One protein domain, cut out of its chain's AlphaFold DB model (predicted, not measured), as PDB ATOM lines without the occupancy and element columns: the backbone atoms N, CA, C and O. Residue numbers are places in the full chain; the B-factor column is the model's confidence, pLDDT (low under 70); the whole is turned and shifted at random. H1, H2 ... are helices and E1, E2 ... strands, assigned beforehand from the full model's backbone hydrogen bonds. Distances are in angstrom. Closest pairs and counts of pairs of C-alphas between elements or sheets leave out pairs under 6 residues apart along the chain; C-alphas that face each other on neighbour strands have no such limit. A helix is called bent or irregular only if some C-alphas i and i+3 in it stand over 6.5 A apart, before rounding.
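What this domain is: This is residues 6 to 128 of the 317 residues of an uncharacterized protein of Armatimonadetes bacterium (UniProt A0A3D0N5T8). A short two-stranded parallel sheet, E1 and E2, lies in the middle, with H5 packed along it through residues 75 to 85 and H1 packed on E1. The helical hairpin H2 and H3 reaches away at one end and makes the length of the domain, while H4, H6, H7 and two long loops gather toward the other end. The 123 printed residues hold seven named helices and two named strands, in the order H1 H2 H3 E1 H4 H5 E2 H6 H7; the class is mostly helix. The whole is only just loose, close to compact, with a radius of gyration of the C-alphas of 16.5 A and spans of 51 by 36 by 32 A.

How they stand to each other: E1, residues 47 to 50, and E2, residues 90 to 93, are parallel neighbours at 25 degrees; N 49 and O 91 are 3.1 A apart and N 93 and O 49 are 2.9 A apart, within hydrogen-bond range. With H4, residues 52 to 55, and H5, residues 71 to 85, they form a strand-helix-strand unit, two parallel strands joined through helices, with a right-handed crossover. The closest C-alphas of E1 and H5 are Phe 47 and Ala 82, 6.1 A. H5 is the hub, touching three helices. H4 touches residues 71 to 75 of H5, closest at the C-alphas of Tyr 54 and Arg 71, 5.7 A. H7, residues 119 to 127, touches H5 at a shallow tilt of 23 degrees, the same way, closest at the C-alphas of Leu 72 and Ile 119, 6.7 A. H2, residues 13 to 30, touches H5 with its residues 13 to 20 alone, at a steep tilt of 38 degrees, the same way; the closest C-alphas are Asn 13 and Ser 81, 4.9 A. H3, residues 33 to 42, forms a hairpin with H2, at a tilt of 38 degrees, only just steep, opposite ways; the C-alphas of Gln 28 and Arg 36 are closest, 6.0 A. H6, residues 112 to 115, and H7 touch only at the corner, with the C-alphas of Glu 113 and Ile 119 closest, 6.2 A. The closest C-alphas of H1, residues 6 to 9, and E1 are Tyr 8 and Tyr 50, 5.0 A. Every O i to N i+4 pair is within hydrogen-bond range in H5 and H7, against 10 of 14 in H2 and 4 of 6 in H3; H1, H4 and H6 are too short for such a pair.

Where its parts are: E1 begins at C-alpha 47 (-24.328, 4.778, 28.675) and measures 9.7 A; E2 measures 10.1 A. H5 measures 21.2 A, H7 12.2 A, and H7 ends at C-alpha 127 (-12.793, -0.515, 34.993). H2, 25.3 A, has a kink of 42 degrees near residue 24 and is only just irregular, with C-alphas 24 and 27 6.8 A apart. H3, 15.2 A, is irregular, with C-alphas 34 and 37 7.1 A apart.

The domain as a whole: The C-alphas farthest apart are those of Glu 34 and Glu 114, 51.3 A. The printed part has no cut. The links H4 to H5, 15 residues, and E2 to H6, 18 residues, are long. The mean pLDDT of the printed part is 93.3, and no printed residue is under 70.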
ATOM      1  N   SER A   6     -30.993   3.974  24.901       90.75
ATOM      2  CA  SER A   6     -30.845   3.319  23.593       90.75
ATOM      3  C   SER A   6     -29.580   2.454  23.502       90.75
ATOM      4  O   SER A   6     -29.563   1.496  22.728       90.75
ATOM      5  N   ALA A   7     -28.568   2.736  24.328       94.25
ATOM      6  CA  ALA A   7     -27.331   1.970  24.405       94.25
ATOM      7  C   ALA A   7     -27.509   0.537  24.913       94.25
ATOM      8  O   ALA A   7     -26.656  -0.301  24.636       94.25
ATOM      9  N   TYR A   8     -28.657   0.194  25.515       94.62
ATOM     10  CA  TYR A   8     -28.994  -1.194  25.856       94.62
ATOM     11  C   TYR A   8     -28.988  -2.151  24.656       94.62
ATOM     12  O   TYR A   8     -29.031  -3.362  24.848       94.62
ATOM     13  N   ARG A   9     -28.965  -1.623  23.426       93.94
ATOM     14  CA  ARG A   9     -28.907  -2.406  22.186       93.94
ATOM     15  C   ARG A   9     -27.668  -2.142  21.337       93.94
ATOM     16  O   ARG A   9     -27.557  -2.741  20.273       93.94
ATOM     17  N   PHE A  10     -26.779  -1.243  21.754       96.56
ATOM     18  CA  PHE A  10     -25.572  -0.977  20.978       96.56
ATOM     19  C   PHE A  10     -24.673  -2.207  20.989       96.56
ATOM     20  O   PHE A  10     -24.521  -2.870  22.014       96.56
ATOM     21  N   ASN A  11     -24.077  -2.499  19.836       96.06
ATOM     22  CA  ASN A  11     -23.239  -3.672  19.641       96.06
ATOM     23  C   ASN A  11     -21.913  -3.358  18.926       96.06
ATOM     24  O   ASN A  11     -21.235  -4.252  18.409       96.06
ATOM     25  N   SER A  12     -21.554  -2.072  18.862       92.56
ATOM     26  CA  SER A  12     -20.349  -1.577  18.204       92.56
ATOM     27  C   SER A  12     -19.811  -0.290  18.839       92.56
ATOM     28  O   SER A  12     -20.539   0.493  19.456       92.56
ATOM     29  N   ASN A  13     -18.518  -0.034  18.628       91.31
ATOM     30  CA  ASN A  13     -17.875   1.221  19.022       91.31
ATOM     31  C   ASN A  13     -18.466   2.438  18.287       91.31
ATOM     32  O   ASN A  13     -18.634   3.508  18.867       91.31
ATOM     33  N   GLU A  14     -18.825   2.266  17.015       95.94
ATOM     34  CA  GLU A  14     -19.385   3.337  16.189       95.94
ATOM     35  C   GLU A  14     -20.720   3.850  16.738       95.94
ATOM     36  O   GLU A  14     -20.938   5.060  16.772       95.94
ATOM     37  N   GLU A  15     -21.595   2.967  17.222       97.31
ATOM     38  CA  GLU A  15     -22.869   3.364  17.836       97.31
ATOM     39  C   GLU A  15     -22.664   4.222  19.091       97.31
ATOM     40  O   GLU A  15     -23.293   5.277  19.218       97.31
ATOM     41  N   HIS A  16     -21.731   3.836  19.967       97.50
ATOM     42  CA  HIS A  16     -21.393   4.599  21.173       97.50
ATOM     43  C   HIS A  16     -20.830   5.981  20.825       97.50
ATOM     44  O   HIS A  16     -21.300   6.996  21.345       97.50
ATOM     45  N   LEU A  17     -19.878   6.052  19.888       96.31
ATOM     46  CA  LEU A  17     -19.300   7.320  19.435       96.31
ATOM     47  C   LEU A  17     -20.344   8.223  18.765       96.31
ATOM     48  O   LEU A  17     -20.373   9.432  19.013       96.31
ATOM     49  N   ASN A  18     -21.221   7.653  17.938       97.19
ATOM     50  CA  ASN A  18     -22.292   8.389  17.275       97.19
ATOM     51  C   ASN A  18     -23.287   8.963  18.288       97.19
ATOM     52  O   ASN A  18     -23.632  10.143  18.197       97.19
ATOM     53  N   ALA A  19     -23.703   8.172  19.278       97.12
ATOM     54  CA  ALA A  19     -24.581   8.630  20.347       97.12
ATOM     55  C   ALA A  19     -23.921   9.729  21.193       97.12
ATOM     56  O   ALA A  19     -24.531  10.774  21.427       97.12
ATOM     57  N   ALA A  20     -22.650   9.559  21.564       96.69
ATOM     58  CA  ALA A  20     -21.904  10.567  22.312       96.69
ATOM     59  C   ALA A  20     -21.810  11.892  21.539       96.69
ATOM     60  O   ALA A  20     -22.072  12.970  22.078       96.69
ATOM     61  N   ASN A  21     -21.497  11.822  20.241       96.19
ATOM     62  CA  ASN A  21     -21.451  12.987  19.364       96.19
ATOM     63  C   ASN A  21     -22.821  13.653  19.214       96.19
ATOM     64  O   ASN A  21     -22.901  14.885  19.216       96.19
ATOM     65  N   LEU A  22     -23.894  12.867  19.103       96.56
ATOM     66  CA  LEU A  22     -25.258  13.375  19.027       96.56
ATOM     67  C   LEU A  22     -25.618  14.160  20.294       96.56
ATOM     68  O   LEU A  22     -26.064  15.306  20.182       96.56
ATOM     69  N   ILE A  23     -25.369  13.584  21.473       95.88
ATOM     70  CA  ILE A  23     -25.662  14.207  22.769       95.88
ATOM     71  C   ILE A  23     -24.846  15.492  22.931       95.88
ATOM     72  O   ILE A  23     -25.417  16.548  23.210       95.88
ATOM     73  N   ARG A  24     -23.533  15.457  22.681       94.62
ATOM     74  CA  ARG A  24     -22.661  16.634  22.850       94.62
ATOM     75  C   ARG A  24     -22.999  17.762  21.873       94.62
ATOM     76  O   ARG A  24     -23.030  18.931  22.261       94.62
ATOM     77  N   ASN A  25     -23.273  17.432  20.610       93.50
ATOM     78  CA  ASN A  25     -23.267  18.427  19.533       93.50
ATOM     79  C   ASN A  25     -24.634  18.720  18.923       93.50
ATOM     80  O   ASN A  25     -24.917  19.874  18.590       93.50
ATOM     81  N   THR A  26     -25.482  17.712  18.750       95.00
ATOM     82  CA  THR A  26     -26.732  17.852  17.990       95.00
ATOM     83  C   THR A  26     -27.915  18.128  18.907       95.00
ATOM     84  O   THR A  26     -28.710  19.022  18.609       95.00
ATOM     85  N   CYS A  27     -28.006  17.446  20.052       94.44
ATOM     86  CA  CYS A  27     -29.117  17.583  20.997       94.44
ATOM     87  C   CYS A  27     -29.262  19.004  21.561       94.44
ATOM     88  O   CYS A  27     -30.379  19.448  21.814       94.44
ATOM     89  N   GLN A  28     -28.185  19.799  21.627       93.75
ATOM     90  CA  GLN A  28     -28.272  21.219  22.011       93.75
ATOM     91  C   GLN A  28     -29.169  22.063  21.079       93.75
ATOM     92  O   GLN A  28     -29.580  23.163  21.450       93.75
ATOM     93  N   ARG A  29     -29.492  21.580  19.866       94.69
ATOM     94  CA  ARG A  29     -30.463  22.227  18.962       94.69
ATOM     95  C   ARG A  29     -31.896  22.143  19.492       94.69
ATOM     96  O   ARG A  29     -32.698  23.001  19.140       94.69
ATOM     97  N   LEU A  30     -32.182  21.160  20.347       95.06
ATOM     98  CA  LEU A  30     -33.455  20.995  21.056       95.06
ATOM     99  C   LEU A  30     -33.540  21.879  22.311       95.06
ATOM    100  O   LEU A  30     -34.599  21.986  22.922       95.06
ATOM    101  N   ILE A  31     -32.435  22.528  22.690       96.25
ATOM    102  CA  ILE A  31     -32.347  23.429  23.837       96.25
ATOM    103  C   ILE A  31     -32.484  24.875  23.355       96.25
ATOM    104  O   ILE A  31     -31.898  25.269  22.334       96.25
ATOM    105  N   SER A  32     -33.240  25.680  24.110       97.19
ATOM    106  CA  SER A  32     -33.405  27.101  23.806       97.19
ATOM    107  C   SER A  32     -32.040  27.816  23.761       97.19
ATOM    108  O   SER A  32     -31.152  27.474  24.552       97.19
ATOM    109  N   PRO A  33     -31.810  28.754  22.815       97.25
ATOM    110  CA  PRO A  33     -30.485  29.329  22.567       97.25
ATOM    111  C   PRO A  33     -29.765  29.845  23.820       97.25
ATOM    112  O   PRO A  33     -28.571  29.588  23.986       97.25
ATOM    113  N   GLU A  34     -30.494  30.500  24.718       97.31
ATOM    114  CA  GLU A  34     -30.003  31.062  25.976       97.31
ATOM    115  C   GLU A  34     -29.518  30.006  26.986       97.31
ATOM    116  O   GLU A  34     -28.668  30.302  27.825       97.31
ATOM    117  N   ASN A  35     -29.976  28.755  26.872       97.56
ATOM    118  CA  ASN A  35     -29.598  27.655  27.764       97.56
ATOM    119  C   ASN A  35     -28.486  26.755  27.201       97.56
ATOM    120  O   ASN A  35     -27.946  25.918  27.925       97.56
ATOM    121  N   ARG A  36     -28.078  26.925  25.936       96.38
ATOM    122  CA  ARG A  36     -27.076  26.046  25.296       96.38
ATOM    123  C   ARG A  36     -25.702  26.103  25.956       96.38
ATOM    124  O   ARG A  36     -24.980  25.111  25.944       96.38
ATOM    125  N   TYR A  37     -25.333  27.246  26.534       95.94
ATOM    126  CA  TYR A  37     -24.100  27.342  27.317       95.94
ATOM    127  C   TYR A  37     -24.155  26.435  28.551       95.94
ATOM    128  O   TYR A  37     -23.232  25.658  28.769       95.94
ATOM    129  N   ARG A  38     -25.265  26.468  29.306       96.50
ATOM    130  CA  ARG A  38     -25.462  25.589  30.468       96.50
ATOM    131  C   ARG A  38     -25.475  24.121  30.065       96.50
ATOM    132  O   ARG A  38     -24.837  23.325  30.734       96.50
ATOM    133  N   TYR A  39     -26.130  23.788  28.952       96.50
ATOM    134  CA  TYR A  39     -26.125  22.429  28.411       96.50
ATOM    135  C   TYR A  39     -24.698  21.916  28.201       96.50
ATOM    136  O   TYR A  39     -24.331  20.896  28.767       96.50
ATOM    137  N   ARG A  40     -23.859  22.660  27.467       94.44
ATOM    138  CA  ARG A  40     -22.462  22.259  27.219       94.44
ATOM    139  C   ARG A  40     -21.609  22.195  28.486       94.44
ATOM    140  O   ARG A  40     -20.630  21.467  28.504       94.44
ATOM    141  N   ALA A  41     -21.950  22.979  29.505       94.50
ATOM    142  CA  ALA A  41     -21.213  23.015  30.763       94.50
ATOM    143  C   ALA A  41     -21.635  21.923  31.760       94.50
ATOM    144  O   ALA A  41     -20.892  21.666  32.699       94.50
ATOM    145  N   GLN A  42     -22.829  21.336  31.619       94.19
ATOM    146  CA  GLN A  42     -23.420  20.461  32.645       94.19
ATOM    147  C   GLN A  42     -23.849  19.087  32.129       94.19
ATOM    148  O   GLN A  42     -23.991  18.156  32.922       94.19
ATOM    149  N   VAL A  43     -24.119  18.943  30.831       94.75
ATOM    150  CA  VAL A  43     -24.504  17.651  30.269       94.75
ATOM    151  C   VAL A  43     -23.253  16.848  29.978       94.75
ATOM    152  O   VAL A  43     -22.449  17.208  29.126       94.75
ATOM    153  N   GLN A  44     -23.155  15.741  30.695       95.06
ATOM    154  CA  GLN A  44     -22.168  14.694  30.509       95.06
ATOM    155  C   GLN A  44     -22.842  13.466  29.890       95.06
ATOM    156  O   GLN A  44     -23.975  13.124  30.255       95.06
ATOM    157  N   VAL A  45     -22.142  12.817  28.968       96.50
ATOM    158  CA  VAL A  45     -22.528  11.580  28.293       96.50
ATOM    159  C   VAL A  45     -22.235  10.382  29.195       96.50
ATOM    160  O   VAL A  45     -21.148  10.261  29.758       96.50
ATOM    161  N   SER A  46     -23.209   9.484  29.297       96.00
ATOM    162  CA  SER A  46     -23.127   8.176  29.944       96.00
ATOM    163  C   SER A  46     -23.887   7.154  29.101       96.00
ATOM    164  O   SER A  46     -24.685   7.515  28.235       96.00
ATOM    165  N   PHE A  47     -23.665   5.873  29.380       96.94
ATOM    166  CA  PHE A  47     -24.328   4.778  28.675       96.94
ATOM    167  C   PHE A  47     -24.875   3.720  29.621       96.94
ATOM    168  O   PHE A  47     -24.257   3.409  30.638       96.94
ATOM    169  N   GLY A  48     -26.022   3.163  29.223       95.44
ATOM    170  CA  GLY A  48     -26.632   1.937  29.721       95.44
ATOM    171  C   GLY A  48     -26.081   0.676  29.110       95.44
ATOM    172  O   GLY A  48     -26.254   0.467  27.915       95.44
ATOM    173  N   ILE A  49     -25.538  -0.208  29.946       96.38
ATOM    174  CA  ILE A  49     -25.297  -1.601  29.575       96.38
ATOM    175  C   ILE A  49     -26.345  -2.477  30.259       96.38
ATOM    176  O   ILE A  49     -26.392  -2.579  31.487       96.38
ATOM    177  N   TYR A  50     -27.188  -3.112  29.446       96.81
ATOM    178  CA  TYR A  50     -28.196  -4.056  29.914       96.81
ATOM    179  C   TYR A  50     -27.615  -5.470  29.911       96.81
ATOM    180  O   TYR A  50     -27.415  -6.062  28.855       96.81
ATOM    181  N   LEU A  51     -27.308  -6.009  31.088       97.44
ATOM    182  CA  LEU A  51     -26.585  -7.275  31.237       97.44
ATOM    183  C   LEU A  51     -27.390  -8.474  30.733       97.44
ATOM    184  O   LEU A  51     -26.834  -9.378  30.111       97.44
ATOM    185  N   ASP A  52     -28.709  -8.460  30.929       96.50
ATOM    186  CA  ASP A  52     -29.595  -9.520  30.447       96.50
ATOM    187  C   ASP A  52     -29.507  -9.710  28.935       96.50
ATOM    188  O   ASP A  52     -29.675 -10.826  28.442       96.50
ATOM    189  N   ALA A  53     -29.209  -8.642  28.188       97.06
ATOM    190  CA  ALA A  53     -29.087  -8.695  26.739       97.06
ATOM    191  C   ALA A  53     -28.061  -9.731  26.259       97.06
ATOM    192  O   ALA A  53     -28.257 -10.361  25.219       97.06
ATOM    193  N   TYR A  54     -27.008  -9.951  27.048       97.25
ATOM    194  CA  TYR A  54     -25.906 -10.856  26.730       97.25
ATOM    195  C   TYR A  54     -26.194 -12.309  27.113       97.25
ATOM    196  O   TYR A  54     -25.534 -13.212  26.609       97.25
ATOM    197  N   VAL A  55     -27.172 -12.561  27.989       95.75
ATOM    198  CA  VAL A  55     -27.546 -13.918  28.431       95.75
ATOM    199  C   VAL A  55     -28.878 -14.393  27.852       95.75
ATOM    200  O   VAL A  55     -29.137 -15.598  27.813       95.75
ATOM    201  N   ASN A  56     -29.687 -13.471  27.332       96.00
ATOM    202  CA  ASN A  56     -30.964 -13.762  26.700       96.00
ATOM    203  C   ASN A  56     -30.845 -14.756  25.526       96.00
ATOM    204  O   ASN A  56     -29.784 -14.890  24.906       96.00
ATOM    205  N   PRO A  57     -31.930 -15.480  25.205       95.44
ATOM    206  CA  PRO A  57     -31.982 -16.316  24.012       95.44
ATOM    207  C   PRO A  57     -32.097 -15.450  22.737       95.44
ATOM    208  O   PRO A  57     -32.648 -14.347  22.826       95.44
ATOM    209  N   PRO A  58     -31.630 -15.927  21.563       95.12
ATOM    210  CA  PRO A  58     -31.646 -15.170  20.302       95.12
ATOM    211  C   PRO A  58     -33.008 -14.618  19.862       95.12
ATOM    212  O   PRO A  58     -33.086 -13.639  19.130       95.12
ATOM    213  N   GLU A  59     -34.092 -15.233  20.321       95.88
ATOM    214  CA  GLU A  59     -35.473 -14.859  20.024       95.88
ATOM    215  C   GLU A  59     -35.948 -13.646  20.841       95.88
ATOM    216  O   GLU A  59     -37.016 -13.089  20.577       95.88
ATOM    217  N   SER A  60     -35.184 -13.231  21.855       95.50
ATOM    218  CA  SER A  60     -35.485 -12.044  22.649       95.50
ATOM    219  C   SER A  60     -35.230 -10.769  21.845       95.50
ATOM    220  O   SER A  60     -34.153 -10.569  21.293       95.50
ATOM    221  N   ASN A  61     -36.168  -9.819  21.903       92.81
ATOM    222  CA  ASN A  61     -35.990  -8.466  21.345       92.81
ATOM    223  C   ASN A  61     -34.867  -7.656  22.021       92.81
ATOM    224  O   ASN A  61     -34.574  -6.533  21.605       92.81
ATOM    225  N   TRP A  62     -34.302  -8.188  23.102       93.62
ATOM    226  CA  TRP A  62     -33.198  -7.601  23.846       93.62
ATOM    227  C   TRP A  62     -31.909  -8.400  23.699       93.62
ATOM    228  O   TRP A  62     -30.962  -8.103  24.406       93.62
ATOM    229  N   TYR A  63     -31.863  -9.424  22.848       96.19
ATOM    230  CA  TYR A  63     -30.645 -10.195  22.637       96.19
ATOM    231  C   TYR A  63     -29.576  -9.365  21.921       96.19
ATOM    232  O   TYR A  63     -29.846  -8.762  20.880       96.19
ATOM    233  N   ILE A  64     -28.363  -9.369  22.468       96.94
ATOM    234  CA  ILE A  64     -27.164  -8.896  21.779       96.94
ATOM    235  C   ILE A  64     -26.464 -10.105  21.159       96.94
ATOM    236  O   ILE A  64     -26.018 -11.011  21.862       96.94
ATOM    237  N   ASP A  65     -26.356 -10.098  19.831       95.88
ATOM    238  CA  ASP A  65     -25.630 -11.121  19.084       95.88
ATOM    239  C   ASP A  65     -24.113 -10.952  19.279       95.88
ATOM    240  O   ASP A  65     -23.565  -9.901  18.918       95.88
ATOM    241  N   PRO A  66     -23.403 -11.948  19.844       92.81
ATOM    242  CA  PRO A  66     -21.966 -11.854  20.019       92.81
ATOM    243  C   PRO A  66     -21.185 -12.056  18.710       92.81
ATOM    244  O   PRO A  66     -20.000 -11.706  18.663       92.81
ATOM    245  N   GLY A  67     -21.818 -12.543  17.636       92.38
ATOM    246  CA  GLY A  67     -21.129 -12.954  16.413       92.38
ATOM    247  C   GLY A  67     -20.177 -14.121  16.691       92.38
ATOM    248  O   GLY A  67     -20.548 -15.076  17.365       92.38
ATOM    249  N   GLU A  68     -18.931 -14.015  16.227       85.81
ATOM    250  CA  GLU A  68     -17.885 -15.033  16.453       85.81
ATOM    251  C   GLU A  68     -17.309 -15.025  17.884       85.81
ATOM    252  O   GLU A  68     -16.500 -15.878  18.243       85.81
ATOM    253  N   GLN A  69     -17.678 -14.043  18.711       83.38
ATOM    254  CA  GLN A  69     -17.187 -13.932  20.084       83.38
ATOM    255  C   GLN A  69     -18.027 -14.770  21.052       83.38
ATOM    256  O   GLN A  69     -19.178 -15.121  20.797       83.38
ATOM    257  N   THR A  70     -17.488 -15.014  22.243       87.62
ATOM    258  CA  THR A  70     -18.324 -15.416  23.381       87.62
ATOM    259  C   THR A  70     -19.184 -14.240  23.862       87.62
ATOM    260  O   THR A  70     -18.862 -13.069  23.648       87.62
ATOM    261  N   ARG A  71     -20.268 -14.536  24.586       93.44
ATOM    262  CA  ARG A  71     -21.137 -13.517  25.211       93.44
ATOM    263  C   ARG A  71     -20.368 -12.589  26.157       93.44
ATOM    264  O   ARG A  71     -20.614 -11.386  26.159       93.44
ATOM    265  N   LEU A  72     -19.411 -13.137  26.913       90.00
ATOM    266  CA  LEU A  72     -18.568 -12.369  27.830       90.00
ATOM    267  C   LEU A  72     -17.611 -11.434  27.076       90.00
ATOM    268  O   LEU A  72     -17.546 -10.253  27.400       90.00
ATOM    269  N   GLN A  73     -16.934 -11.928  26.036       83.25
ATOM    270  CA  GLN A  73     -16.068 -11.099  25.182       83.25
ATOM    271  C   GLN A  73     -16.858  -9.991  24.479       83.25
ATOM    272  O   GLN A  73     -16.362  -8.876  24.319       83.25
ATOM    273  N   ARG A  74     -18.105 -10.274  24.078       94.38
ATOM    274  CA  ARG A  74     -18.962  -9.245  23.495       94.38
ATOM    275  C   ARG A  74     -19.328  -8.163  24.512       94.38
ATOM    276  O   ARG A  74     -19.262  -6.979  24.185       94.38
ATOM    277  N   LEU A  75     -19.693  -8.559  25.733       96.31
ATOM    278  CA  LEU A  75     -19.955  -7.630  26.834       96.31
ATOM    279  C   LEU A  75     -18.733  -6.754  27.128       96.31
ATOM    280  O   LEU A  75     -18.873  -5.539  27.227       96.31
ATOM    281  N   GLU A  76     -17.545  -7.353  27.201       90.75
ATOM    282  CA  GLU A  76     -16.278  -6.640  27.390       90.75
ATOM    283  C   GLU A  76     -16.052  -5.587  26.292       90.75
ATOM    284  O   GLU A  76     -15.800  -4.418  26.589       90.75
ATOM    285  N   ALA A  77     -16.213  -5.962  25.018       87.00
ATOM    286  CA  ALA A  77     -16.022  -5.052  23.888       87.00
ATOM    287  C   ALA A  77     -17.002  -3.862  23.908       87.00
ATOM    288  O   ALA A  77     -16.609  -2.718  23.639       87.00
ATOM    289  N   ASN A  78     -18.268  -4.111  24.251       96.00
ATOM    290  CA  ASN A  78     -19.282  -3.064  24.355       96.00
ATOM    291  C   ASN A  78     -19.047  -2.165  25.578       96.00
ATOM    292  O   ASN A  78     -19.189  -0.949  25.467       96.00
ATOM    293  N   LEU A  79     -18.612  -2.724  26.711       95.50
ATOM    294  CA  LEU A  79     -18.253  -1.947  27.897       95.50
ATOM    295  C   LEU A  79     -17.058  -1.025  27.631       95.50
ATOM    296  O   LEU A  79     -17.118   0.156  27.965       95.50
ATOM    297  N   ILE A  80     -16.004  -1.525  26.978       89.25
ATOM    298  CA  ILE A  80     -14.849  -0.710  26.567       89.25
ATOM    299  C   ILE A  80     -15.297   0.421  25.633       89.25
ATOM    300  O   ILE A  80     -14.896   1.569  25.810       89.25
ATOM    301  N   SER A  81     -16.155   0.116  24.656       93.12
ATOM    302  CA  SER A  81     -16.705   1.122  23.736       93.12
ATOM    303  C   SER A  81     -17.492   2.212  24.474       93.12
ATOM    304  O   SER A  81     -17.323   3.398  24.194       93.12
ATOM    305  N   ALA A  82     -18.316   1.820  25.449       95.88
ATOM    306  CA  ALA A  82     -19.077   2.740  26.282       95.88
ATOM    307  C   ALA A  82     -18.169   3.628  27.142       95.88
ATOM    308  O   ALA A  82     -18.335   4.846  27.135       95.88
ATOM    309  N   LEU A  83     -17.189   3.041  27.837       92.31
ATOM    310  CA  LEU A  83     -16.248   3.773  28.688       92.31
ATOM    311  C   LEU A  83     -15.398   4.762  27.883       92.31
ATOM    312  O   LEU A  83     -15.224   5.896  28.311       92.31
ATOM    313  N   ASN A  84     -14.947   4.377  26.686       89.50
ATOM    314  CA  ASN A  84     -14.190   5.264  25.798       89.50
ATOM    315  C   ASN A  84     -15.008   6.468  25.305       89.50
ATOM    316  O   ASN A  84     -14.442   7.509  24.970       89.50
ATOM    317  N   ALA A  85     -16.328   6.320  25.191       95.12
ATOM    318  CA  ALA A  85     -17.209   7.357  24.670       95.12
ATOM    319  C   ALA A  85     -17.843   8.230  25.769       95.12
ATOM    320  O   ALA A  85     -18.247   9.362  25.472       95.12
ATOM    321  N   ALA A  86     -17.961   7.719  26.999       95.31
ATOM    322  CA  ALA A  86     -18.554   8.397  28.152       95.31
ATOM    323  C   ALA A  86     -17.634   9.491  28.722       95.31
ATOM    324  O   ALA A  86     -16.440   9.518  28.445       95.31
ATOM    325  N   ASP A  87     -18.201  10.410  29.510       92.69
ATOM    326  CA  ASP A  87     -17.407  11.439  30.201       92.69
ATOM    327  C   ASP A  87     -16.914  10.971  31.581       92.69
ATOM    328  O   ASP A  87     -15.768  11.225  31.935       92.69
ATOM    329  N   GLU A  88     -17.763  10.294  32.365       87.50
ATOM    330  CA  GLU A  88     -17.408   9.858  33.733       87.50
ATOM    331  C   GLU A  88     -17.975   8.487  34.118       87.50
ATOM    332  O   GLU A  88     -17.293   7.710  34.780       87.50
ATOM    333  N   TYR A  89     -19.215   8.175  33.727       90.19
ATOM    334  CA  TYR A  89     -19.908   6.979  34.209       90.19
ATOM    335  C   TYR A  89     -20.471   6.135  33.069       90.19
ATOM    336  O   TYR A  89     -20.942   6.645  32.052       90.19
ATOM    337  N   VAL A  90     -20.481   4.828  33.307       94.50
ATOM    338  CA  VAL A  90     -21.297   3.832  32.612       94.50
ATOM    339  C   VAL A  90     -22.020   3.055  33.704       94.50
ATOM    340  O   VAL A  90     -21.393   2.625  34.673       94.50
ATOM    341  N   TRP A  91     -23.336   2.906  33.589       92.75
ATOM    342  CA  TRP A  91     -24.130   2.143  34.555       92.75
ATOM    343  C   TRP A  91     -24.470   0.748  34.009       92.75
ATOM    344  O   TRP A  91     -24.621   0.534  32.802       92.75
ATOM    345  N   LEU A  92     -24.581  -0.217  34.916       94.31
ATOM    346  CA  LEU A  92     -25.017  -1.571  34.595       94.31
ATOM    347  C   LEU A  92     -26.444  -1.755  35.099       94.31
ATOM    348  O   LEU A  92     -26.754  -1.392  36.235       94.31
ATOM    349  N   TYR A  93     -27.294  -2.345  34.269       92.88
ATOM    350  CA  TYR A  93     -28.649  -2.724  34.648       92.88
ATOM    351  C   TYR A  93     -28.881  -4.200  34.340       92.88
ATOM    352  O   TYR A  93     -28.454  -4.692  33.296       92.88
ATOM    353  N   GLY A  94     -29.540  -4.904  35.257       93.69
ATOM    354  CA  GLY A  94     -29.815  -6.326  35.127       93.69
ATOM    355  C   GLY A  94     -31.015  -6.769  35.967       93.69
ATOM    356  O   GLY A  94     -31.183  -6.301  37.092       93.69
ATOM    357  N   GLU A  95     -31.833  -7.674  35.436       94.44
ATOM    358  CA  GLU A  95     -33.102  -8.126  36.021       94.44
ATOM    359  C   GLU A  95     -33.113  -9.623  36.368       94.44
ATOM    360  O   GLU A  95     -33.811 -10.028  37.304       94.44
ATOM    361  N   GLN A  96     -32.365 -10.460  35.635       93.94
ATOM    362  CA  GLN A  96     -32.397 -11.919  35.817       93.94
ATOM    363  C   GLN A  96     -31.470 -12.441  36.911       93.94
ATOM    364  O   GLN A  96     -31.730 -13.520  37.438       93.94
ATOM    365  N   ALA A  97     -30.421 -11.700  37.270       96.06
ATOM    366  CA  ALA A  97     -29.415 -12.142  38.230       96.06
ATOM    367  C   ALA A  97     -28.921 -11.018  39.143       96.06
ATOM    368  O   ALA A  97     -29.147  -9.830  38.909       96.06
ATOM    369  N   SER A  98     -28.223 -11.412  40.204       95.25
ATOM    370  CA  SER A  98     -27.628 -10.507  41.190       95.25
ATOM    371  C   SER A  98     -26.274 -11.026  41.677       95.25
ATOM    372  O   SER A  98     -26.011 -12.223  41.653       95.25
ATOM    373  N   TRP A  99     -25.392 -10.135  42.130       94.38
ATOM    374  CA  TRP A  99     -24.119 -10.529  42.761       94.38
ATOM    375  C   TRP A  99     -24.261 -10.850  44.256       94.38
ATOM    376  O   TRP A  99     -23.380 -11.459  44.851       94.38
ATOM    377  N   TRP A 100     -25.372 -10.450  44.869       93.38
ATOM    378  CA  TRP A 100     -25.658 -10.594  46.295       93.38
ATOM    379  C   TRP A 100     -27.139 -10.936  46.497       93.38
ATOM    380  O   TRP A 100     -27.929 -10.738  45.571       93.38
ATOM    381  N   PRO A 101     -27.544 -11.419  47.687       95.62
ATOM    382  CA  PRO A 101     -28.949 -11.664  47.993       95.62
ATOM    383  C   PRO A 101     -29.824 -10.443  47.692       95.62
ATOM    384  O   PRO A 101     -29.579  -9.351  48.209       95.62
ATOM    385  N   SER A 102     -30.835 -10.624  46.849       92.56
ATOM    386  CA  SER A 102     -31.681  -9.540  46.349       92.56
ATOM    387  C   SER A 102     -33.107  -9.656  46.892       92.56
ATOM    388  O   SER A 102     -33.662 -10.751  46.930       92.56
ATOM    389  N   PRO A 103     -33.769  -8.543  47.263       91.88
ATOM    390  CA  PRO A 103     -35.191  -8.571  47.602       91.88
ATOM    391  C   PRO A 103     -36.084  -8.825  46.374       91.88
ATOM    392  O   PRO A 103     -37.287  -9.039  46.531       91.88
ATOM    393  N   HIS A 104     -35.529  -8.785  45.155       91.19
ATOM    394  CA  HIS A 104     -36.259  -9.036  43.915       91.19
ATOM    395  C   HIS A 104     -36.252 -10.534  43.568       91.19
ATOM    396  O   HIS A 104     -35.200 -11.062  43.202       91.19
ATOM    397  N   PRO A 105     -37.414 -11.224  43.596       91.50
ATOM    398  CA  PRO A 105     -37.464 -12.683  43.471       91.50
ATOM    399  C   PRO A 105     -36.941 -13.241  42.147       91.50
ATOM    400  O   PRO A 105     -36.610 -14.417  42.085       91.50
ATOM    401  N   THR A 106     -36.925 -12.451  41.071       90.75
ATOM    402  CA  THR A 106     -36.356 -12.884  39.787       90.75
ATOM    403  C   THR A 106     -34.833 -12.881  39.855       90.75
ATOM    404  O   THR A 106     -34.230 -13.931  39.661       90.75
ATOM    405  N   ALA A 107     -34.237 -11.744  40.222       91.06
ATOM    406  CA  ALA A 107     -32.789 -11.566  40.299       91.06
ATOM    407  C   ALA A 107     -32.117 -12.397  41.403       91.06
ATOM    408  O   ALA A 107     -30.921 -12.662  41.322       91.06
ATOM    409  N   ASP A 108     -32.850 -12.793  42.449       93.56
ATOM    410  CA  ASP A 108     -32.283 -13.572  43.558       93.56
ATOM    411  C   ASP A 108     -32.155 -15.078  43.265       93.56
ATOM    412  O   ASP A 108     -31.528 -15.806  44.031       93.56
ATOM    413  N   LYS A 109     -32.738 -15.559  42.158       93.69
ATOM    414  CA  LYS A 109     -32.734 -16.990  41.804       93.69
ATOM    415  C   LYS A 109     -31.374 -17.508  41.358       93.69
ATOM    416  O   LYS A 109     -31.125 -18.700  41.504       93.69
ATOM    417  N   VAL A 110     -30.553 -16.652  40.760       95.38
ATOM    418  CA  VAL A 110     -29.285 -17.037  40.141       95.38
ATOM    419  C   VAL A 110     -28.281 -15.897  40.265       95.38
ATOM    420  O   VAL A 110     -28.652 -14.718  40.241       95.38
ATOM    421  N   ARG A 111     -27.002 -16.239  40.438       96.00
ATOM    422  CA  ARG A 111     -25.931 -15.244  40.517       96.00
ATOM    423  C   ARG A 111     -25.353 -14.917  39.151       96.00
ATOM    424  O   ARG A 111     -25.372 -15.740  38.239       96.00
ATOM    425  N   TRP A 112     -24.813 -13.707  39.011       96.12
ATOM    426  CA  TRP A 112     -24.196 -13.277  37.752       96.12
ATOM    427  C   TRP A 112     -23.036 -14.179  37.325       96.12
ATOM    428  O   TRP A 112     -22.951 -14.514  36.149       96.12
ATOM    429  N   GLU A 113     -22.228 -14.660  38.270       94.19
ATOM    430  CA  GLU A 113     -21.171 -15.645  37.990       94.19
ATOM    431  C   GLU A 113     -21.696 -17.004  37.508       94.19
ATOM    432  O   GLU A 113     -20.979 -17.740  36.843       94.19
ATOM    433  N   GLU A 114     -22.948 -17.354  37.811       93.19
ATOM    434  CA  GLU A 114     -23.558 -18.586  37.305       93.19
ATOM    435  C   GLU A 114     -24.134 -18.390  35.893       93.19
ATOM    436  O   GLU A 114     -24.013 -19.282  35.055       93.19
ATOM    437  N   LEU A 115     -24.749 -17.231  35.605       94.44
ATOM    438  CA  LEU A 115     -25.323 -16.937  34.281       94.44
ATOM    439  C   LEU A 115     -24.284 -16.546  33.230       94.44
ATOM    440  O   LEU A 115     -24.459 -16.849  32.048       94.44
ATOM    441  N   LEU A 116     -23.240 -15.834  33.642       94.25
ATOM    442  CA  LEU A 116     -22.160 -15.387  32.778       94.25
ATOM    443  C   LEU A 116     -20.829 -15.522  33.537       94.25
ATOM    444  O   LEU A 116     -20.326 -14.532  34.066       94.25
ATOM    445  N   PRO A 117     -20.270 -16.745  33.614       89.06
ATOM    446  CA  PRO A 117     -19.033 -17.000  34.348       89.06
ATOM    447  C   PRO A 117     -17.894 -16.072  33.919       89.06
ATOM    448  O   PRO A 117     -17.666 -15.898  32.722       89.06
ATOM    449  N   GLY A 118     -17.189 -15.483  34.888       85.25
ATOM    450  CA  GLY A 118     -16.080 -14.552  34.652       85.25
ATOM    451  C   GLY A 118     -16.500 -13.087  34.494       85.25
ATOM    452  O   GLY A 118     -15.647 -12.222  34.281       85.25
ATOM    453  N   ILE A 119     -17.794 -12.766  34.617       93.00
ATOM    454  CA  ILE A 119     -18.302 -11.392  34.496       93.00
ATOM    455  C   ILE A 119     -17.685 -10.440  35.526       93.00
ATOM    456  O   ILE A 119     -17.298  -9.337  35.152       93.00
ATOM    457  N   THR A 120     -17.533 -10.832  36.793       90.31
ATOM    458  CA  THR A 120     -16.954  -9.959  37.833       90.31
ATOM    459  C   THR A 120     -15.492  -9.662  37.538       90.31
ATOM    460  O   THR A 120     -15.087  -8.499  37.542       90.31
ATOM    461  N   SER A 121     -14.714 -10.701  37.229       80.31
ATOM    462  CA  SER A 121     -13.314 -10.587  36.817       80.31
ATOM    463  C   SER A 121     -13.155  -9.673  35.605       80.31
ATOM    464  O   SER A 121     -12.298  -8.792  35.583       80.31
ATOM    465  N   MET A 122     -14.006  -9.853  34.592       86.94
ATOM    466  CA  MET A 122     -14.013  -9.021  33.394       86.94
ATOM    467  C   MET A 122     -14.316  -7.554  33.733       86.94
ATOM    468  O   MET A 122     -13.532  -6.684  33.359       86.94
ATOM    469  N   LEU A 123     -15.369  -7.267  34.508       90.56
ATOM    470  CA  LEU A 123     -15.721  -5.896  34.897       90.56
ATOM    471  C   LEU A 123     -14.565  -5.187  35.613       90.56
ATOM    472  O   LEU A 123     -14.204  -4.070  35.240       90.56
ATOM    473  N   TRP A 124     -13.942  -5.843  36.594       84.50
ATOM    474  CA  TRP A 124     -12.785  -5.279  37.291       84.50
ATOM    475  C   TRP A 124     -11.591  -5.080  36.363       84.50
ATOM    476  O   TRP A 124     -10.945  -4.037  36.426       84.50
ATOM    477  N   SER A 125     -11.332  -6.032  35.463       74.81
ATOM    478  CA  SER A 125     -10.236  -5.919  34.499       74.81
ATOM    479  C   SER A 125     -10.405  -4.769  33.504       74.81
ATOM    480  O   SER A 125      -9.409  -4.290  32.971       74.81
ATOM    481  N   VAL A 126     -11.637  -4.311  33.263       81.62
ATOM    482  CA  VAL A 126     -11.922  -3.191  32.357       81.62
ATOM    483  C   VAL A 126     -11.942  -1.854  33.098       81.62
ATOM    484  O   VAL A 126     -11.377  -0.883  32.602       81.62
ATOM    485  N   VAL A 127     -12.589  -1.783  34.266       81.44
ATOM    486  CA  VAL A 127     -12.793  -0.515  34.993       81.44
ATOM    487  C   VAL A 127     -11.557  -0.118  35.798       81.44
ATOM    488  O   VAL A 127     -11.177   1.048  35.806       81.44
ATOM    489  N   GLU A 128     -10.906  -1.081  36.448       76.06
ATOM    490  CA  GLU A 128      -9.695  -0.852  37.237       76.06
ATOM    491  C   GLU A 128      -8.651  -1.943  36.941       76.06
ATOM    492  O   GLU A 128      -8.284  -2.698  37.843       76.06
TER     493      GLU A 128